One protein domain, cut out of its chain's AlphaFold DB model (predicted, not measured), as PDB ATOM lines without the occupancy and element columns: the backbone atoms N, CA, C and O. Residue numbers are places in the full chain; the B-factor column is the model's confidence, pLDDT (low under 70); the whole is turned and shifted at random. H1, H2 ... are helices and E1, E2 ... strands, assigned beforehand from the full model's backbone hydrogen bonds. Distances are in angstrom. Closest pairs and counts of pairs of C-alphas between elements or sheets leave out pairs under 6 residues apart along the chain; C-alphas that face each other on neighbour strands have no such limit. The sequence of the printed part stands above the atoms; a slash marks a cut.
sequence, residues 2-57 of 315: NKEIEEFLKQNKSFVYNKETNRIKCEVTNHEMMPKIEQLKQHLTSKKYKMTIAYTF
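AT A GLANCE: This is residues 2 to 57 of the 315 residues of an uncharacterized protein of Cavenderia fasciculata (strain SH3) (UniProt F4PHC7). Two short helices, H1 and H2, run the same way side by side but spaced over one face of a small two-stranded hairpin, E1 and E2, while a third helix, H3, turns off from the end of H2 and extends past the end of the hairpin. The helices are only loosely gathered, for no helix touches another, and residues 32 to 33 of the stretch between E2 and H2 add a short antiparallel pairing to E2. The printed part has 56 residues with three named helices and two named strands, in the order H1, E1, E2, H2, H3; the sheet, in the order E1 - E2, is antiparallel and the class is mixed, helices and strands. The whole is compact, with a radius of gyration of the C-alphas of 10.8 A, yet elongated in outline, spanning 30 by 20 by 17 A.

IN THESE COORDINATES: H1, residues 3 to 11, begins at C-alpha 3 at (167.217, 185.462, 215.600) and is 12.7 A long from first to last C-alpha. E1 takes residues 15 to 18, 9.7 A, and E2 residues 23 to 26, 9.9 A, with C-alpha 26 at (170.387, 169.531, 206.254). H2, residues 37 to 45, is 12.4 A long. H3, residues 47 to 56, is 14.5 A long and ends at C-alpha 56 at (173.979, 167.089, 193.709).

HOW THE PARTS SIT: E1 and E2 are a hairpin of antiparallel neighbours, with 149 degrees between their directions. N 16 and O 25 are 2.8 A apart and N 25 and O 16 also 2.8 A, both within hydrogen-bond range. Residues 24 to 25 of E2 pair antiparallel with residues 32 to 33. H1 and E1 have 3 pairs of C-alphas within 8 A, the closest being those of Leu 9 and Phe 15 at 6.0 A. H1 and E2 are apart, and so are E1 and H2. H1 and H2 are close but not clearly touching, at a shallow tilt of 24 degrees, the same way; their closest C-alphas, of Ile 5 and Ile 37, are 6.4 A apart. H2 and H3 are also close but not clearly touching, at a steep tilt of 59 degrees, the same way; their closest C-alphas, of His 43 and Tyr 49, are 6.5 A apart. H3 is apart from H1, E1 and E2. In H1, H2 and H3 every O i to N i+4 pair is within hydrogen-bond range.

THE WHOLE: The two C-alphas farthest apart are those of Asn 2 and Tyr 55, at 31.5 A. The printed part has no cut and no long link: the links H1 to E1, E1 to E2 and H2 to H3 are tight, and E2 to H2, with 10 residues, is short. The mean pLDDT of the printed part is 88.0, and no printed residue is under 70.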
ATOM      1  N   ASN A   2     166.794 181.615 218.382       81.56
ATOM      2  CA  ASN A   2     167.753 182.713 218.267       81.56
ATOM      3  C   ASN A   2     167.580 183.369 216.892       81.56
ATOM      4  O   ASN A   2     167.594 182.663 215.885       81.56
ATOM      5  N   LYS A   3     167.438 184.700 216.846       87.25
ATOM      6  CA  LYS A   3     167.217 185.462 215.600       87.25
ATOM      7  C   LYS A   3     168.274 185.174 214.527       87.25
ATOM      8  O   LYS A   3     167.952 185.066 213.352       87.25
ATOM      9  N   GLU A   4     169.516 184.968 214.951       88.38
ATOM     10  CA  GLU A   4     170.647 184.651 214.074       88.38
ATOM     11  C   GLU A   4     170.491 183.302 213.343       88.38
ATOM     12  O   GLU A   4     170.949 183.150 212.215       88.38
ATOM     13  N   ILE A   5     169.819 182.317 213.950       87.62
ATOM     14  CA  ILE A   5     169.582 181.009 213.317       87.62
ATOM     15  C   ILE A   5     168.510 181.142 212.237       87.62
ATOM     16  O   ILE A   5     168.657 180.583 211.157       87.62
ATOM     17  N   GLU A   6     167.453 181.907 212.503       87.56
ATOM     18  CA  GLU A   6     166.406 182.168 211.513       87.56
ATOM     19  C   GLU A   6     166.956 182.918 210.294       87.56
ATOM     20  O   GLU A   6     166.594 182.610 209.161       87.56
ATOM     21  N   GLU A   7     167.858 183.879 210.509       90.69
ATOM     22  CA  GLU A   7     168.555 184.576 209.428       90.69
ATOM     23  C   GLU A   7     169.459 183.628 208.629       90.69
ATOM     24  O   GLU A   7     169.442 183.640 207.398       90.69
ATOM     25  N   PHE A   8     170.172 182.730 209.311       88.75
ATOM     26  CA  PHE A   8     171.014 181.727 208.664       88.75
ATOM     27  C   PHE A   8     170.215 180.728 207.810       88.75
ATOM     28  O   PHE A   8     170.654 180.377 206.714       88.75
ATOM     29  N   LEU A   9     169.036 180.302 208.278       89.50
ATOM     30  CA  LEU A   9     168.118 179.440 207.520       89.50
ATOM     31  C   LEU A   9     167.542 180.158 206.287       89.50
ATOM     32  O   LEU A   9     167.327 179.534 205.253       89.50
ATOM     33  N   LYS A  10     167.333 181.479 206.356       88.56
ATOM     34  CA  LYS A  10     166.917 182.280 205.188       88.56
ATOM     35  C   LYS A  10     168.026 182.401 204.144       88.56
ATOM     36  O   LYS A  10     167.733 182.379 202.951       88.56
ATOM     37  N   GLN A  11     169.278 182.536 204.583       90.00
ATOM     38  CA  GLN A  11     170.440 182.591 203.689       90.00
ATOM     39  C   GLN A  11     170.715 181.229 203.033       90.00
ATOM     40  O   GLN A  11     170.979 181.167 201.836       90.00
ATOM     41  N   ASN A  12     170.616 180.135 203.797       87.69
ATOM     42  CA  ASN A  12     170.920 178.783 203.331       87.69
ATOM     43  C   ASN A  12     169.645 177.938 203.237       87.69
ATOM     44  O   ASN A  12     169.258 177.268 204.192       87.69
ATOM     45  N   LYS A  13     169.037 177.917 202.047       85.06
ATOM     46  CA  LYS A  13     167.798 177.167 201.760       85.06
ATOM     47  C   LYS A  13     167.921 175.646 201.941       85.06
ATOM     48  O   LYS A  13     166.906 174.973 201.988       85.06
ATOM     49  N   SER A  14     169.140 175.114 202.047       86.56
ATOM     50  CA  SER A  14     169.439 173.688 202.237       86.56
ATOM     51  C   SER A  14     169.195 173.170 203.659       86.56
ATOM     52  O   SER A  14     169.345 171.972 203.904       86.56
ATOM     53  N   PHE A  15     168.854 174.044 204.610       90.31
ATOM     54  CA  PHE A  15     168.582 173.666 205.994       90.31
ATOM     55  C   PHE A  15     167.105 173.857 206.334       90.31
ATOM     56  O   PHE A  15     166.550 174.945 206.189       90.31
ATOM     57  N   VAL A  16     166.495 172.809 206.880       91.19
ATOM     58  CA  VAL A  16     165.109 172.800 207.349       91.19
ATOM     59  C   VAL A  16     165.103 172.637 208.860       91.19
ATOM     60  O   VAL A  16     165.709 171.720 209.412       91.19
ATOM     61  N   TYR A  17     164.412 173.535 209.555       90.44
ATOM     62  CA  TYR A  17     164.217 173.412 210.995       90.44
ATOM     63  C   TYR A  17     162.990 172.551 211.298       90.44
ATOM     64  O   TYR A  17     161.885 172.879 210.863       90.44
ATOM     65  N   ASN A  18     163.172 171.501 212.099       89.81
ATOM     66  CA  ASN A  18     162.079 170.678 212.595       89.81
ATOM     67  C   ASN A  18     161.665 171.130 214.009       89.81
ATOM     68  O   ASN A  18     162.469 171.132 214.946       89.81
ATOM     69  N   LYS A  19     160.394 171.528 214.154       87.19
ATOM     70  CA  LYS A  19     159.820 172.048 215.409       87.19
ATOM     71  C   LYS A  19     159.593 170.967 216.459       87.19
ATOM     72  O   LYS A  19     159.622 171.283 217.642       87.19
ATOM     73  N   GLU A  20     159.404 169.720 216.042       88.38
ATOM     74  CA  GLU A  20     159.088 168.612 216.948       88.38
ATOM     75  C   GLU A  20     160.330 168.160 217.718       88.38
ATOM     76  O   GLU A  20     160.320 168.040 218.940       88.38
ATOM     77  N   THR A  21     161.447 167.993 217.010       87.94
ATOM     78  CA  THR A  21     162.702 167.504 217.595       87.94
ATOM     79  C   THR A  21     163.614 168.625 218.090       87.94
ATOM     80  O   THR A  21     164.652 168.354 218.695       87.94
ATOM     81  N   ASN A  22     163.249 169.891 217.847       88.25
ATOM     82  CA  ASN A  22     164.096 171.065 218.073       88.25
ATOM     83  C   ASN A  22     165.475 170.956 217.389       88.25
ATOM     84  O   ASN A  22     166.470 171.476 217.905       88.25
ATOM     85  N   ARG A  23     165.551 170.285 216.233       90.75
ATOM     86  CA  ARG A  23     166.786 170.060 215.463       90.75
ATOM     87  C   ARG A  23     166.690 170.664 214.066       90.75
ATOM     88  O   ARG A  23     165.606 170.869 213.523       90.75
ATOM     89  N   ILE A  24     167.848 170.958 213.482       91.38
ATOM     90  CA  ILE A  24     167.976 171.412 212.096       91.38
ATOM     91  C   ILE A  24     168.449 170.232 211.259       91.38
ATOM     92  O   ILE A  24     169.493 169.649 211.555       91.38
ATOM     93  N   LYS A  25     167.703 169.910 210.205       89.88
ATOM     94  CA  LYS A  25     168.070 168.914 209.204       89.88
ATOM     95  C   LYS A  25     168.674 169.615 207.991       89.88
ATOM     96  O   LYS A  25     168.099 170.563 207.465       89.88
ATOM     97  N   CYS A  26     169.833 169.152 207.548       90.12
ATOM     98  CA  CYS A  26     170.387 169.531 206.254       90.12
ATOM     99  C   CYS A  26     169.793 168.606 205.185       90.12
ATOM    100  O   CYS A  26     169.971 167.395 205.276       90.12
ATOM    101  N   GLU A  27     169.095 169.146 204.187       88.75
ATOM    102  CA  GLU A  27     168.500 168.351 203.098       88.75
ATOM    103  C   GLU A  27     169.571 167.678 202.240       88.75
ATOM    104  O   GLU A  27     169.405 166.548 201.793       88.75
ATOM    105  N   VAL A  28     170.706 168.358 202.060       87.25
ATOM    106  CA  VAL A  28     171.805 167.875 201.223       87.25
ATOM    107  C   VAL A  28     172.469 166.656 201.856       87.25
ATOM    108  O   VAL A  28     172.711 165.668 201.177       87.25
ATOM    109  N   THR A  29     172.761 166.695 203.158       87.00
ATOM    110  CA  THR A  29     173.473 165.604 203.850       87.00
ATOM    111  C   THR A  29     172.550 164.658 204.613       87.00
ATOM    112  O   THR A  29     173.034 163.683 205.185       87.00
ATOM    113  N   ASN A  30     171.247 164.953 204.666       86.62
ATOM    114  CA  ASN A  30     170.254 164.298 205.525       86.62
ATOM    115  C   ASN A  30     170.679 164.183 207.001       86.62
ATOM    116  O   ASN A  30     170.211 163.307 207.722       86.62
ATOM    117  N   HIS A  31     171.553 165.079 207.467       86.12
ATOM    118  CA  HIS A  31     172.076 165.060 208.827       86.12
ATOM    119  C   HIS A  31     171.315 166.030 209.735       86.12
ATOM    120  O   HIS A  31     171.081 167.183 209.363       86.12
ATOM    121  N   GLU A  32     170.972 165.573 210.940       91.56
ATOM    122  CA  GLU A  32     170.310 166.374 211.968       91.56
ATOM    123  C   GLU A  32     171.310 166.900 213.000       91.56
ATOM    124  O   GLU A  32     172.075 166.138 213.590       91.56
ATOM    125  N   MET A  33     171.273 168.205 213.266       90.00
ATOM    126  CA  MET A  33     172.142 168.868 214.240       90.00
ATOM    127  C   MET A  33     171.366 169.802 215.164       90.00
ATOM    128  O   MET A  33     170.230 170.199 214.886       90.00
ATOM    129  N   MET A  34     171.981 170.171 216.290       87.56
ATOM    130  CA  MET A  34     171.359 171.111 217.220       87.56
ATOM    131  C   MET A  34     171.330 172.528 216.622       87.56
ATOM    132  O   MET A  34     172.211 172.889 215.838       87.56
ATOM    133  N   PRO A  35     170.372 173.378 217.035       88.81
ATOM    134  CA  PRO A  35     170.276 174.771 216.610       88.81
ATOM    135  C   PRO A  35     171.350 175.627 217.303       88.81
ATOM    136  O   PRO A  35     171.061 176.481 218.141       88.81
ATOM    137  N   LYS A  36     172.618 175.378 216.965       91.00
ATOM    138  CA  LYS A  36     173.789 176.159 217.368       91.00
ATOM    139  C   LYS A  36     174.486 176.675 216.116       91.00
ATOM    140  O   LYS A  36     174.827 175.908 215.221       91.00
ATOM    141  N   ILE A  37     174.746 177.976 216.081       89.75
ATOM    142  CA  ILE A  37     175.341 178.650 214.916       89.75
ATOM    143  C   ILE A  37     176.739 178.114 214.616       89.75
ATOM    144  O   ILE A  37     177.100 177.945 213.457       89.75
ATOM    145  N   GLU A  38     177.514 177.802 215.653       91.69
ATOM    146  CA  GLU A  38     178.847 177.215 215.507       91.69
ATOM    147  C   GLU A  38     178.794 175.848 214.821       91.69
ATOM    148  O   GLU A  38     179.554 175.607 213.887       91.69
ATOM    149  N   GLN A  39     177.847 174.986 215.210       90.25
ATOM    150  CA  GLN A  39     177.671 173.668 214.594       90.25
ATOM    151  C   GLN A  39     177.209 173.778 213.139       90.25
ATOM    152  O   GLN A  39     177.709 173.048 212.289       90.25
ATOM    153  N   LEU A  40     176.327 174.732 212.825       89.88
ATOM    154  CA  LEU A  40     175.901 175.002 211.448       89.88
ATOM    155  C   LEU A  40     177.069 175.480 210.574       89.88
ATOM    156  O   LEU A  40     177.288 174.951 209.484       89.88
ATOM    157  N   LYS A  41     177.868 176.437 211.063       90.44
ATOM    158  CA  LYS A  41     179.079 176.916 210.372       90.44
ATOM    159  C   LYS A  41     180.114 175.798 210.201       90.44
ATOM    160  O   LYS A  41     180.746 175.682 209.151       90.44
ATOM    161  N   GLN A  42     180.261 174.939 211.205       93.25
ATOM    162  CA  GLN A  42     181.128 173.767 211.126       93.25
ATOM    163  C   GLN A  42     180.608 172.754 210.102       93.25
ATOM    164  O   GLN A  42     181.391 172.196 209.339       93.25
ATOM    165  N   HIS A  43     179.292 172.547 210.016       90.38
ATOM    166  CA  HIS A  43     178.706 171.668 209.013       90.38
ATOM    167  C   HIS A  43     178.884 172.218 207.595       90.38
ATOM    168  O   HIS A  43     179.281 171.462 206.714       90.38
ATOM    169  N   LEU A  44     178.701 173.526 207.380       89.88
ATOM    170  CA  LEU A  44     178.985 174.168 206.089       89.88
ATOM    171  C   LEU A  44     180.439 173.977 205.645       89.88
ATOM    172  O   LEU A  44     180.723 173.734 204.473       89.88
ATOM    173  N   THR A  45     181.378 174.084 206.582       89.81
ATOM    174  CA  THR A  45     182.803 173.880 206.287       89.81
ATOM    175  C   THR A  45     183.194 172.403 206.234       89.81
ATOM    176  O   THR A  45     184.278 172.084 205.739       89.81
ATOM    177  N   SER A  46     182.318 171.499 206.690       89.31
ATOM    178  CA  SER A  46     182.594 170.069 206.766       89.31
ATOM    179  C   SER A  46     182.830 169.454 205.389       89.31
ATOM    180  O   SER A  46     182.190 169.796 204.391       89.31
ATOM    181  N   LYS A  47     183.736 168.470 205.357       85.69
ATOM    182  CA  LYS A  47     184.038 167.698 204.149       85.69
ATOM    183  C   LYS A  47     182.781 167.033 203.588       85.69
ATOM    184  O   LYS A  47     182.561 167.102 202.388       85.69
ATOM    185  N   LYS A  48     181.937 166.453 204.453       85.75
ATOM    186  CA  LYS A  48     180.697 165.777 204.037       85.75
ATOM    187  C   LYS A  48     179.775 166.722 203.265       85.75
ATOM    188  O   LYS A  48     179.398 166.392 202.155       85.75
ATOM    189  N   TYR A  49     179.498 167.915 203.795       88.69
ATOM    190  CA  TYR A  49     178.626 168.886 203.126       88.69
ATOM    191  C   TYR A  49     179.170 169.327 201.763       88.69
ATOM    192  O   TYR A  49     178.463 169.242 200.759       88.69
ATOM    193  N   LYS A  50     180.449 169.726 201.705       84.88
ATOM    194  CA  LYS A  50     181.101 170.139 200.452       84.88
ATOM    195  C   LYS A  50     181.094 169.029 199.407       84.88
ATOM    196  O   LYS A  50     180.830 169.287 198.238       84.88
ATOM    197  N   MET A  51     181.368 167.799 199.837       82.81
ATOM    198  CA  MET A  51     181.329 166.647 198.949       82.81
ATOM    199  C   MET A  51     179.910 166.391 198.457       82.81
ATOM    200  O   MET A  51     179.724 166.283 197.257       82.81
ATOM    201  N   THR A  52     178.899 166.362 199.323       84.19
ATOM    202  CA  THR A  52     177.529 166.080 198.880       84.19
ATOM    203  C   THR A  52     176.980 167.145 197.929       84.19
ATOM    204  O   THR A  52     176.352 166.777 196.942       84.19
ATOM    205  N   ILE A  53     177.302 168.429 198.131       85.44
ATOM    206  CA  ILE A  53     176.972 169.487 197.156       85.44
ATOM    207  C   ILE A  53     177.579 169.190 195.787       85.44
ATOM    208  O   ILE A  53     176.918 169.341 194.766       85.44
ATOM    209  N   ALA A  54     178.841 168.772 195.754       81.31
ATOM    210  CA  ALA A  54     179.491 168.406 194.508       81.31
ATOM    211  C   ALA A  54     178.793 167.244 193.777       81.31
ATOM    212  O   ALA A  54     178.860 167.184 192.556       81.31
ATOM    213  N   TYR A  55     178.108 166.341 194.488       78.88
ATOM    214  CA  TYR A  55     177.334 165.256 193.863       78.88
ATOM    215  C   TYR A  55     175.970 165.701 193.364       78.88
ATOM    216  O   TYR A  55     175.518 165.214 192.332       78.88
ATOM    217  N   THR A  56     175.306 166.596 194.093       83.06
ATOM    218  CA  THR A  56     173.979 167.089 193.709       83.06
ATOM    219  C   THR A  56     174.038 168.153 192.620       83.06
ATOM    220  O   THR A  56     173.013 168.480 192.026       83.06
ATOM    221  N   PHE A  57     175.219 168.709 192.356       84.06
ATOM    222  CA  PHE A  57     175.391 169.736 191.349       84.06
ATOM    223  C   PHE A  57     175.342 169.162 189.932       84.06
ATOM    224  O   PHE A  57     176.081 168.244 189.577       84.06
TER     225      PHE A  57